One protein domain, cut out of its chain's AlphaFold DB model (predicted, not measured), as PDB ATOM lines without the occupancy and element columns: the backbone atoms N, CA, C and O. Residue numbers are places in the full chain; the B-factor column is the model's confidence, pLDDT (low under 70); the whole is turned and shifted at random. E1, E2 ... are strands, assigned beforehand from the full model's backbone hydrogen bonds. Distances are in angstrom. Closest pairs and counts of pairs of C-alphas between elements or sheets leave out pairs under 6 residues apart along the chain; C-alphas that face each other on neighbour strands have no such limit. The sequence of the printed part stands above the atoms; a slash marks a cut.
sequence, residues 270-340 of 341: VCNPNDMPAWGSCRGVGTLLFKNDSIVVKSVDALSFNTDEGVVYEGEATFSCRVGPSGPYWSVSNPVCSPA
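AT A GLANCE: This is residues 270 to 340 of the 341 residues of an uncharacterized protein of Crocinitomicaceae bacterium (UniProt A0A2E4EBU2). A long, strongly twisted, bent hairpin of E2 and E3, with short E1 beside E2, forms a hollow crossed by the unnamed stretch that opens the printed part, residues 270 to 293. The 71 printed residues hold E1, E2, E3, ordered so in the sheet too: a meander, each strand antiparallel to the one before. The class is all strand, under half being in named strands; it is compact, radius of gyration 12.5 A, spans 39 by 18 by 18 A.

HOW THE PARTS SIT: Find E1, residues 294 to 298, antiparallel to E2, residues 311 to 324, at 168 degrees; N 295 and O 319 are 2.8 A apart. E2 and E3, residues 327 to 339, are a hairpin, antiparallel at 159 degrees; N 320 and O 331 are 2.8 A apart.

IN THESE COORDINATES: Find E1, 13.3 A long, from C-alpha 294 at (-60.723, -16.462, 63.307). E2, 35.4 A, bends at residue 315; E3, 33.7 A, bends at residue 334, ending at C-alpha 339, (-68.596, -33.378, 80.025).

THE WHOLE: The C-alphas farthest apart, Gly 310 and Pro 325, are 39.7 A apart. The printed part has no cut; link E1 to E2 is long. See pLDDT under 70 at 22 residues, among them 286 to 295.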
ATOM      1  N   VAL A 270     -59.254  -4.794  67.258       68.88
ATOM      2  CA  VAL A 270     -58.813  -6.073  67.821       68.88
ATOM      3  C   VAL A 270     -59.727  -6.541  68.935       68.88
ATOM      4  O   VAL A 270     -60.180  -5.768  69.775       68.88
ATOM      5  N   CYS A 271     -59.965  -7.842  68.972       62.66
ATOM      6  CA  CYS A 271     -60.667  -8.477  70.065       62.66
ATOM      7  C   CYS A 271     -59.650  -8.878  71.133       62.66
ATOM      8  O   CYS A 271     -58.707  -9.633  70.875       62.66
ATOM      9  N   ASN A 272     -59.834  -8.343  72.338       70.06
ATOM     10  CA  ASN A 272     -58.972  -8.622  73.475       70.06
ATOM     11  C   ASN A 272     -59.227 -10.057  73.971       70.06
ATOM     12  O   ASN A 272     -60.388 -10.417  74.193       70.06
ATOM     13  N   PRO A 273     -58.189 -10.887  74.179       66.19
ATOM     14  CA  PRO A 273     -58.368 -12.254  74.666       66.19
ATOM     15  C   PRO A 273     -59.025 -12.315  76.051       66.19
ATOM     16  O   PRO A 273     -59.682 -13.304  76.360       66.19
ATOM     17  N   ASN A 274     -58.897 -11.261  76.866       73.25
ATOM     18  CA  ASN A 274     -59.539 -11.188  78.181       73.25
ATOM     19  C   ASN A 274     -61.069 -11.074  78.094       73.25
ATOM     20  O   ASN A 274     -61.759 -11.479  79.025       73.25
ATOM     21  N   ASP A 275     -61.588 -10.568  76.973       80.38
ATOM     22  CA  ASP A 275     -63.023 -10.404  76.728       80.38
ATOM     23  C   ASP A 275     -63.623 -11.606  75.976       80.38
ATOM     24  O   ASP A 275     -64.783 -11.574  75.557       80.38
ATOM     25  N   MET A 276     -62.838 -12.671  75.762       79.94
ATOM     26  CA  MET A 276     -63.286 -13.851  75.027       79.94
ATOM     27  C   MET A 276     -64.377 -14.600  75.817       79.94
ATOM     28  O   MET A 276     -64.142 -15.009  76.959       79.94
ATOM     29  N   PRO A 277     -65.578 -14.801  75.240       87.56
ATOM     30  CA  PRO A 277     -66.688 -15.401  75.963       87.56
ATOM     31  C   PRO A 277     -66.508 -16.913  76.142       87.56
ATOM     32  O   PRO A 277     -65.853 -17.593  75.353       87.56
ATOM     33  N   ALA A 278     -67.156 -17.454  77.172       90.19
ATOM     34  CA  ALA A 278     -67.352 -18.894  77.315       90.19
ATOM     35  C   ALA A 278     -68.311 -19.432  76.235       90.19
ATOM     36  O   ALA A 278     -69.173 -18.696  75.747       90.19
ATOM     37  N   TRP A 279     -68.223 -20.727  75.923       92.00
ATOM     38  CA  TRP A 279     -69.202 -21.420  75.081       92.00
ATOM     39  C   TRP A 279     -69.806 -22.597  75.855       92.00
ATOM     40  O   TRP A 279     -69.227 -23.672  75.993       92.00
ATOM     41  N   GLY A 280     -70.983 -22.365  76.439       88.75
ATOM     42  CA  GLY A 280     -71.525 -23.272  77.453       88.75
ATOM     43  C   GLY A 280     -70.648 -23.275  78.710       88.75
ATOM     44  O   GLY A 280     -70.246 -22.212  79.184       88.75
ATOM     45  N   SER A 281     -70.342 -24.465  79.230       91.12
ATOM     46  CA  SER A 281     -69.459 -24.653  80.396       91.12
ATOM     47  C   SER A 281     -67.967 -24.649  80.039       91.12
ATOM     48  O   SER A 281     -67.122 -24.710  80.927       91.12
ATOM     49  N   CYS A 282     -67.632 -24.556  78.748       87.94
ATOM     50  CA  CYS A 282     -66.263 -24.557  78.260       87.94
ATOM     51  C   CYS A 282     -65.702 -23.137  78.178       87.94
ATOM     52  O   CYS A 282     -66.367 -22.194  77.733       87.94
ATOM     53  N   ARG A 283     -64.442 -22.996  78.586       84.75
ATOM     54  CA  ARG A 283     -63.645 -21.771  78.487       84.75
ATOM     55  C   ARG A 283     -62.239 -22.115  78.037       84.75
ATOM     56  O   ARG A 283     -61.670 -23.114  78.461       84.75
ATOM     57  N   GLY A 284     -61.660 -21.261  77.209       77.94
ATOM     58  CA  GLY A 284     -60.307 -21.432  76.692       77.94
ATOM     59  C   GLY A 284     -59.492 -20.160  76.846       77.94
ATOM     60  O   GLY A 284     -59.984 -19.148  77.342       77.94
ATOM     61  N   VAL A 285     -58.243 -20.218  76.397       71.31
ATOM     62  CA  VAL A 285     -57.364 -19.050  76.321       71.31
ATOM     63  C   VAL A 285     -57.238 -18.652  74.858       71.31
ATOM     64  O   VAL A 285     -56.802 -19.447  74.028       71.31
ATOM     65  N   GLY A 286     -57.664 -17.431  74.548       61.19
ATOM     66  CA  GLY A 286     -57.513 -16.842  73.225       61.19
ATOM     67  C   GLY A 286     -56.182 -16.112  73.073       61.19
ATOM     68  O   GLY A 286     -55.441 -15.902  74.031       61.19
ATOM     69  N   THR A 287     -55.916 -15.668  71.851       58.25
ATOM     70  CA  THR A 287     -54.925 -14.627  71.566       58.25
ATOM     71  C   THR A 287     -55.653 -13.349  71.170       58.25
ATOM     72  O   THR A 287     -56.833 -13.387  70.817       58.25
ATOM     73  N   LEU A 288     -54.952 -12.220  71.208       61.69
ATOM     74  CA  LEU A 288     -55.422 -11.021  70.531       61.69
ATOM     75  C   LEU A 288     -55.653 -11.339  69.056       61.69
ATOM     76  O   LEU A 288     -54.801 -11.951  68.407       61.69
ATOM     77  N   LEU A 289     -56.827 -10.955  68.563       58.75
ATOM     78  CA  LEU A 289     -57.282 -11.302  67.227       58.75
ATOM     79  C   LEU A 289     -57.738 -10.055  66.476       58.75
ATOM     80  O   LEU A 289     -58.507  -9.261  67.012       58.75
ATOM     81  N   PHE A 290     -57.280  -9.892  65.239       63.59
ATOM     82  CA  PHE A 290     -57.674  -8.777  64.383       63.59
ATOM     83  C   PHE A 290     -59.080  -8.963  63.820       63.59
ATOM     84  O   PHE A 290     -59.547 -10.089  63.637       63.59
ATOM     85  N   LYS A 291     -59.744  -7.850  63.497       62.00
ATOM     86  CA  LYS A 291     -61.013  -7.826  62.766       62.00
ATOM     87  C   LYS A 291     -60.990  -8.825  61.601       62.00
ATOM     88  O   LYS A 291     -60.090  -8.825  60.770       62.00
ATOM     89  N   ASN A 292     -62.054  -9.618  61.510       60.50
ATOM     90  CA  ASN A 292     -62.317 -10.658  60.514       60.50
ATOM     91  C   ASN A 292     -61.416 -11.896  60.550       60.50
ATOM     92  O   ASN A 292     -61.710 -12.843  59.817       60.50
ATOM     93  N   ASP A 293     -60.414 -11.945  61.423       57.09
ATOM     94  CA  ASP A 293     -59.673 -13.175  61.663       57.09
ATOM     95  C   ASP A 293     -60.504 -14.142  62.517       57.09
ATOM     96  O   ASP A 293     -61.481 -13.768  63.182       57.09
ATOM     97  N   SER A 294     -60.110 -15.415  62.494       59.97
ATOM     98  CA  SER A 294     -60.723 -16.462  63.307       59.97
ATOM     99  C   SER A 294     -59.689 -17.465  63.805       59.97
ATOM    100  O   SER A 294     -58.688 -17.721  63.139       59.97
ATOM    101  N   ILE A 295     -59.943 -18.032  64.980       58.31
ATOM    102  CA  ILE A 295     -59.140 -19.083  65.605       58.31
ATOM    103  C   ILE A 295     -60.051 -20.190  66.119       58.31
ATOM    104  O   ILE A 295     -61.196 -19.948  66.498       58.31
ATOM    105  N   VAL A 296     -59.533 -21.413  66.166       71.19
ATOM    106  CA  VAL A 296     -60.177 -22.513  66.889       71.19
ATOM    107  C   VAL A 296     -59.567 -22.567  68.281       71.19
ATOM    108  O   VAL A 296     -58.350 -22.681  68.422       71.19
ATOM    109  N   VAL A 297     -60.412 -22.469  69.303       71.81
ATOM    110  CA  VAL A 297     -59.996 -22.495  70.705       71.81
ATOM    111  C   VAL A 297     -60.538 -23.755  71.349       71.81
ATOM    112  O   VAL A 297     -61.732 -24.040  71.264       71.81
ATOM    113  N   LYS A 298     -59.648 -24.488  72.017       79.06
ATOM    114  CA  LYS A 298     -59.998 -25.647  72.836       79.06
ATOM    115  C   LYS A 298     -60.244 -25.222  74.277       79.06
ATOM    116  O   LYS A 298     -59.643 -24.258  74.762       79.06
ATOM    117  N   SER A 299     -61.133 -25.937  74.948       83.62
ATOM    118  CA  SER A 299     -61.370 -25.789  76.379       83.62
ATOM    119  C   SER A 299     -60.085 -26.031  77.170       83.62
ATOM    120  O   SER A 299     -59.261 -26.870  76.812       83.62
ATOM    121  N   VAL A 300     -59.934 -25.298  78.264       83.19
ATOM    122  CA  VAL A 300     -58.891 -25.499  79.267       83.19
ATOM    123  C   VAL A 300     -59.570 -25.991  80.536       83.19
ATOM    124  O   VAL A 300     -60.446 -25.299  81.058       83.19
ATOM    125  N   ASP A 301     -59.153 -27.146  81.048       82.00
ATOM    126  CA  ASP A 301     -59.793 -27.830  82.183       82.00
ATOM    127  C   ASP A 301     -59.938 -26.920  83.403       82.00
ATOM    128  O   ASP A 301     -61.007 -26.824  84.000       82.00
ATOM    129  N   ALA A 302     -58.879 -26.167  83.721       81.75
ATOM    130  CA  ALA A 302     -58.857 -25.237  84.850       81.75
ATOM    131  C   ALA A 302     -59.893 -24.103  84.733       81.75
ATOM    132  O   ALA A 302     -60.280 -23.521  85.743       81.75
ATOM    133  N   LEU A 303     -60.327 -23.776  83.514       82.50
ATOM    134  CA  LEU A 303     -61.331 -22.746  83.239       82.50
ATOM    135  C   LEU A 303     -62.719 -23.340  82.951       82.50
ATOM    136  O   LEU A 303     -63.706 -22.607  83.000       82.50
ATOM    137  N   SER A 304     -62.789 -24.639  82.653       88.50
ATOM    138  CA  SER A 304     -63.992 -25.358  82.203       88.50
ATOM    139  C   SER A 304     -64.521 -26.344  83.251       88.50
ATOM    140  O   SER A 304     -65.274 -27.262  82.931       88.50
ATOM    141  N   PHE A 305     -64.111 -26.186  84.510       89.56
ATOM    142  CA  PHE A 305     -64.588 -26.998  85.625       89.56
ATOM    143  C   PHE A 305     -65.838 -26.382  86.260       89.56
ATOM    144  O   PHE A 305     -65.810 -25.241  86.725       89.56
ATOM    145  N   ASN A 306     -66.923 -27.157  86.322       85.88
ATOM    146  CA  ASN A 306     -68.123 -26.784  87.060       85.88
ATOM    147  C   ASN A 306     -68.044 -27.331  88.493       85.88
ATOM    148  O   ASN A 306     -68.141 -28.540  88.712       85.88
ATOM    149  N   THR A 307     -67.900 -26.439  89.475       83.62
ATOM    150  CA  THR A 307     -67.799 -26.803  90.897       83.62
ATOM    151  C   THR A 307     -69.072 -27.427  91.456       83.62
ATOM    152  O   THR A 307     -68.977 -28.259  92.355       83.62
ATOM    153  N   ASP A 308     -70.239 -27.047  90.936       86.00
ATOM    154  CA  ASP A 308     -71.531 -27.519  91.445       86.00
ATOM    155  C   ASP A 308     -71.833 -28.946  90.972       86.00
ATOM    156  O   ASP A 308     -72.464 -29.729  91.681       86.00
ATOM    157  N   GLU A 309     -71.341 -29.302  89.785       85.12
ATOM    158  CA  GLU A 309     -71.507 -30.632  89.187       85.12
ATOM    159  C   GLU A 309     -70.308 -31.552  89.451       85.12
ATOM    160  O   GLU A 309     -70.430 -32.768  89.332       85.12
ATOM    161  N   GLY A 310     -69.149 -30.993  89.817       86.69
ATOM    162  CA  GLY A 310     -67.905 -31.745  89.979       86.69
ATOM    163  C   GLY A 310     -67.366 -32.306  88.659       86.69
ATOM    164  O   GLY A 310     -66.679 -33.324  88.668       86.69
ATOM    165  N   VAL A 311     -67.692 -31.663  87.534       90.69
ATOM    166  CA  VAL A 311     -67.422 -32.152  86.173       90.69
ATOM    167  C   VAL A 311     -66.539 -31.160  85.417       90.69
ATOM    168  O   VAL A 311     -66.770 -29.949  85.447       90.69
ATOM    169  N   VAL A 312     -65.527 -31.686  84.723       91.25
ATOM    170  CA  VAL A 312     -64.735 -30.940  83.736       91.25
ATOM    171  C   VAL A 312     -65.443 -31.021  82.391       91.25
ATOM    172  O   VAL A 312     -65.914 -32.089  82.007       91.25
ATOM    173  N   TYR A 313     -65.523 -29.903  81.680       91.19
ATOM    174  CA  TYR A 313     -66.070 -29.847  80.333       91.19
ATOM    175  C   TYR A 313     -64.959 -29.704  79.297       91.19
ATOM    176  O   TYR A 313     -64.082 -28.850  79.426       91.19
ATOM    177  N   GLU A 314     -65.049 -30.512  78.243       90.38
ATOM    178  CA  GLU A 314     -64.142 -30.499  77.106       90.38
ATOM    179  C   GLU A 314     -64.869 -30.157  75.805       90.38
ATOM    180  O   GLU A 314     -66.021 -30.541  75.567       90.38
ATOM    181  N   GLY A 315     -64.177 -29.433  74.932       86.62
ATOM    182  CA  GLY A 315     -64.668 -29.125  73.601       86.62
ATOM    183  C   GLY A 315     -63.871 -28.031  72.907       86.62
ATOM    184  O   GLY A 315     -62.811 -27.605  73.369       86.62
ATOM    185  N   GLU A 316     -64.379 -27.568  71.775       86.19
ATOM    186  CA  GLU A 316     -63.762 -26.504  70.992       86.19
ATOM    187  C   GLU A 316     -64.817 -25.642  70.310       86.19
ATOM    188  O   GLU A 316     -65.941 -26.081  70.058       86.19
ATOM    189  N   ALA A 317     -64.458 -24.398  70.023       69.88
ATOM    190  CA  ALA A 317     -65.289 -23.490  69.251       69.88
ATOM    191  C   ALA A 317     -64.422 -22.619  68.344       69.88
ATOM    192  O   ALA A 317     -63.257 -22.335  68.641       69.88
ATOM    193  N   THR A 318     -65.001 -22.168  67.233       75.50
ATOM    194  CA  THR A 318     -64.379 -21.159  66.379       75.50
ATOM    195  C   THR A 318     -64.741 -19.775  66.902       75.50
ATOM    196  O   THR A 318     -65.910 -19.398  66.958       75.50
ATOM    197  N   PHE A 319     -63.724 -19.000  67.251       69.44
ATOM    198  CA  PHE A 319     -63.842 -17.614  67.671       69.44
ATOM    199  C   PHE A 319     -63.387 -16.712  66.536       69.44
ATOM    200  O   PHE A 319     -62.265 -16.835  66.056       69.44
ATOM    201  N   SER A 320     -64.255 -15.809  66.100       69.88
ATOM    202  CA  SER A 320     -63.945 -14.791  65.095       69.88
ATOM    203  C   SER A 320     -64.022 -13.409  65.720       69.88
ATOM    204  O   SER A 320     -64.961 -13.130  66.464       69.88
ATOM    205  N   CYS A 321     -63.094 -12.522  65.382       67.50
ATOM    206  CA  CYS A 321     -63.198 -11.128  65.790       67.50
ATOM    207  C   CYS A 321     -64.013 -10.361  64.753       67.50
ATOM    208  O   CYS A 321     -63.740 -10.416  63.554       67.50
ATOM    209  N   ARG A 322     -65.045  -9.652  65.193       72.75
ATOM    210  CA  ARG A 322     -65.904  -8.832  64.336       72.75
ATOM    211  C   ARG A 322     -65.936  -7.423  64.891       72.75
ATOM    212  O   ARG A 322     -65.789  -7.242  66.088       72.75
ATOM    213  N   VAL A 323     -66.154  -6.431  64.038       64.94
ATOM    214  CA  VAL A 323     -66.329  -5.044  64.481       64.94
ATOM    215  C   VAL A 323     -67.764  -4.630  64.203       64.94
ATOM    216  O   VAL A 323     -68.242  -4.744  63.075       64.94
ATOM    217  N   GLY A 324     -68.466  -4.233  65.261       64.75
ATOM    218  CA  GLY A 324     -69.844  -3.763  65.214       64.75
ATOM    219  C   GLY A 324     -69.956  -2.275  65.554       64.75
ATOM    220  O   GLY A 324     -68.943  -1.609  65.767       64.75
ATOM    221  N   PRO A 325     -71.185  -1.745  65.672       61.59
ATOM    222  CA  PRO A 325     -71.428  -0.328  65.967       61.59
ATOM    223  C   PRO A 325     -70.839   0.147  67.303       61.59
ATOM    224  O   PRO A 325     -70.628   1.339  67.497       61.59
ATOM    225  N   SER A 326     -70.604  -0.780  68.235       68.38
ATOM    226  CA  SER A 326     -70.072  -0.529  69.577       68.38
ATOM    227  C   SER A 326     -68.601  -0.930  69.742       68.38
ATOM    228  O   SER A 326     -68.123  -0.952  70.872       68.38
ATOM    229  N   GLY A 327     -67.902  -1.273  68.654       69.88
ATOM    230  CA  GLY A 327     -66.504  -1.714  68.677       69.88
ATOM    231  C   GLY A 327     -66.303  -3.208  68.380       69.88
ATOM    232  O   GLY A 327     -67.240  -3.885  67.925       69.88
ATOM    233  N   PRO A 328     -65.075  -3.722  68.573       73.44
ATOM    234  CA  PRO A 328     -64.743  -5.118  68.327       73.44
ATOM    235  C   PRO A 328     -65.431  -6.046  69.332       73.44
ATOM    236  O   PRO A 328     -65.537  -5.751  70.519       73.44
ATOM    237  N   TYR A 329     -65.904  -7.190  68.849       81.25
ATOM    238  CA  TYR A 329     -66.547  -8.222  69.648       81.25
ATOM    239  C   TYR A 329     -66.208  -9.621  69.129       81.25
ATOM    240  O   TYR A 329     -66.002  -9.851  67.933       81.25
ATOM    241  N   TRP A 330     -66.198 -10.579  70.050       78.44
ATOM    242  CA  TRP A 330     -66.023 -11.990  69.736       78.44
ATOM    243  C   TRP A 330     -67.329 -12.600  69.218       78.44
ATOM    244  O   TRP A 330     -68.359 -12.576  69.890       78.44
ATOM    245  N   SER A 331     -67.279 -13.185  68.026       83.50
ATOM    246  CA  SER A 331     -68.337 -14.018  67.457       83.50
ATOM    247  C   SER A 331     -67.940 -15.486  67.582       83.50
ATOM    248  O   SER A 331     -66.842 -15.867  67.182       83.50
ATOM    249  N   VAL A 332     -68.829 -16.307  68.139       85.56
ATOM    250  CA  VAL A 332     -68.591 -17.741  68.348       85.56
ATOM    251  C   VAL A 332     -69.399 -18.543  67.337       85.56
ATOM    252  O   VAL A 332     -70.601 -18.322  67.181       85.56
ATOM    253  N   SER A 333     -68.754 -19.491  66.667       78.56
ATOM    254  CA  SER A 333     -69.392 -20.430  65.748       78.56
ATOM    255  C   SER A 333     -68.915 -21.859  65.992       78.56
ATOM    256  O   SER A 333     -67.856 -22.097  66.571       78.56
ATOM    257  N   ASN A 334     -69.750 -22.819  65.584       81.38
ATOM    258  CA  ASN A 334     -69.528 -24.256  65.766       81.38
ATOM    259  C   ASN A 334     -69.129 -24.665  67.203       81.38
ATOM    260  O   ASN A 334     -68.151 -25.393  67.364       81.38
ATOM    261  N   PRO A 335     -69.832 -24.203  68.258       90.62
ATOM    262  CA  PRO A 335     -69.442 -24.526  69.622       90.62
ATOM    263  C   PRO A 335     -69.727 -25.996  69.942       90.62
ATOM    264  O   PRO A 335     -70.871 -26.447  69.883       90.62
ATOM    265  N   VAL A 336     -68.689 -26.724  70.344       91.44
ATOM    266  CA  VAL A 336     -68.778 -28.060  70.933       91.44
ATOM    267  C   VAL A 336     -68.345 -27.952  72.387       91.44
ATOM    268  O   VAL A 336     -67.257 -27.458  72.666       91.44
ATOM    269  N   CYS A 337     -69.193 -28.384  73.316       93.75
ATOM    270  CA  CYS A 337     -68.853 -28.443  74.733       93.75
ATOM    271  C   CYS A 337     -69.642 -29.558  75.416       93.75
ATOM    272  O   CYS A 337     -70.875 -29.571  75.358       93.75
ATOM    273  N   SER A 338     -68.941 -30.484  76.062       93.44
ATOM    274  CA  SER A 338     -69.542 -31.641  76.726       93.44
ATOM    275  C   SER A 338     -68.726 -32.069  77.946       93.44
ATOM    276  O   SER A 338     -67.529 -31.798  77.980       93.44
ATOM    277  N   PRO A 339     -69.335 -32.746  78.936       90.94
ATOM    278  CA  PRO A 339     -68.596 -33.378  80.025       90.94
ATOM    279  C   PRO A 339     -67.447 -34.247  79.501       90.94
ATOM    280  O   PRO A 339     -67.648 -35.038  78.577       90.94
ATOM    281  N   ALA A 340     -66.264 -34.103  80.093       81.75
ATOM    282  CA  ALA A 340     -65.157 -35.026  79.899       81.75
ATOM    283  C   ALA A 340     -65.552 -36.392  80.487       81.75
ATOM    284  O   ALA A 340     -66.084 -36.454  81.599       81.75
TER     285      ALA A 340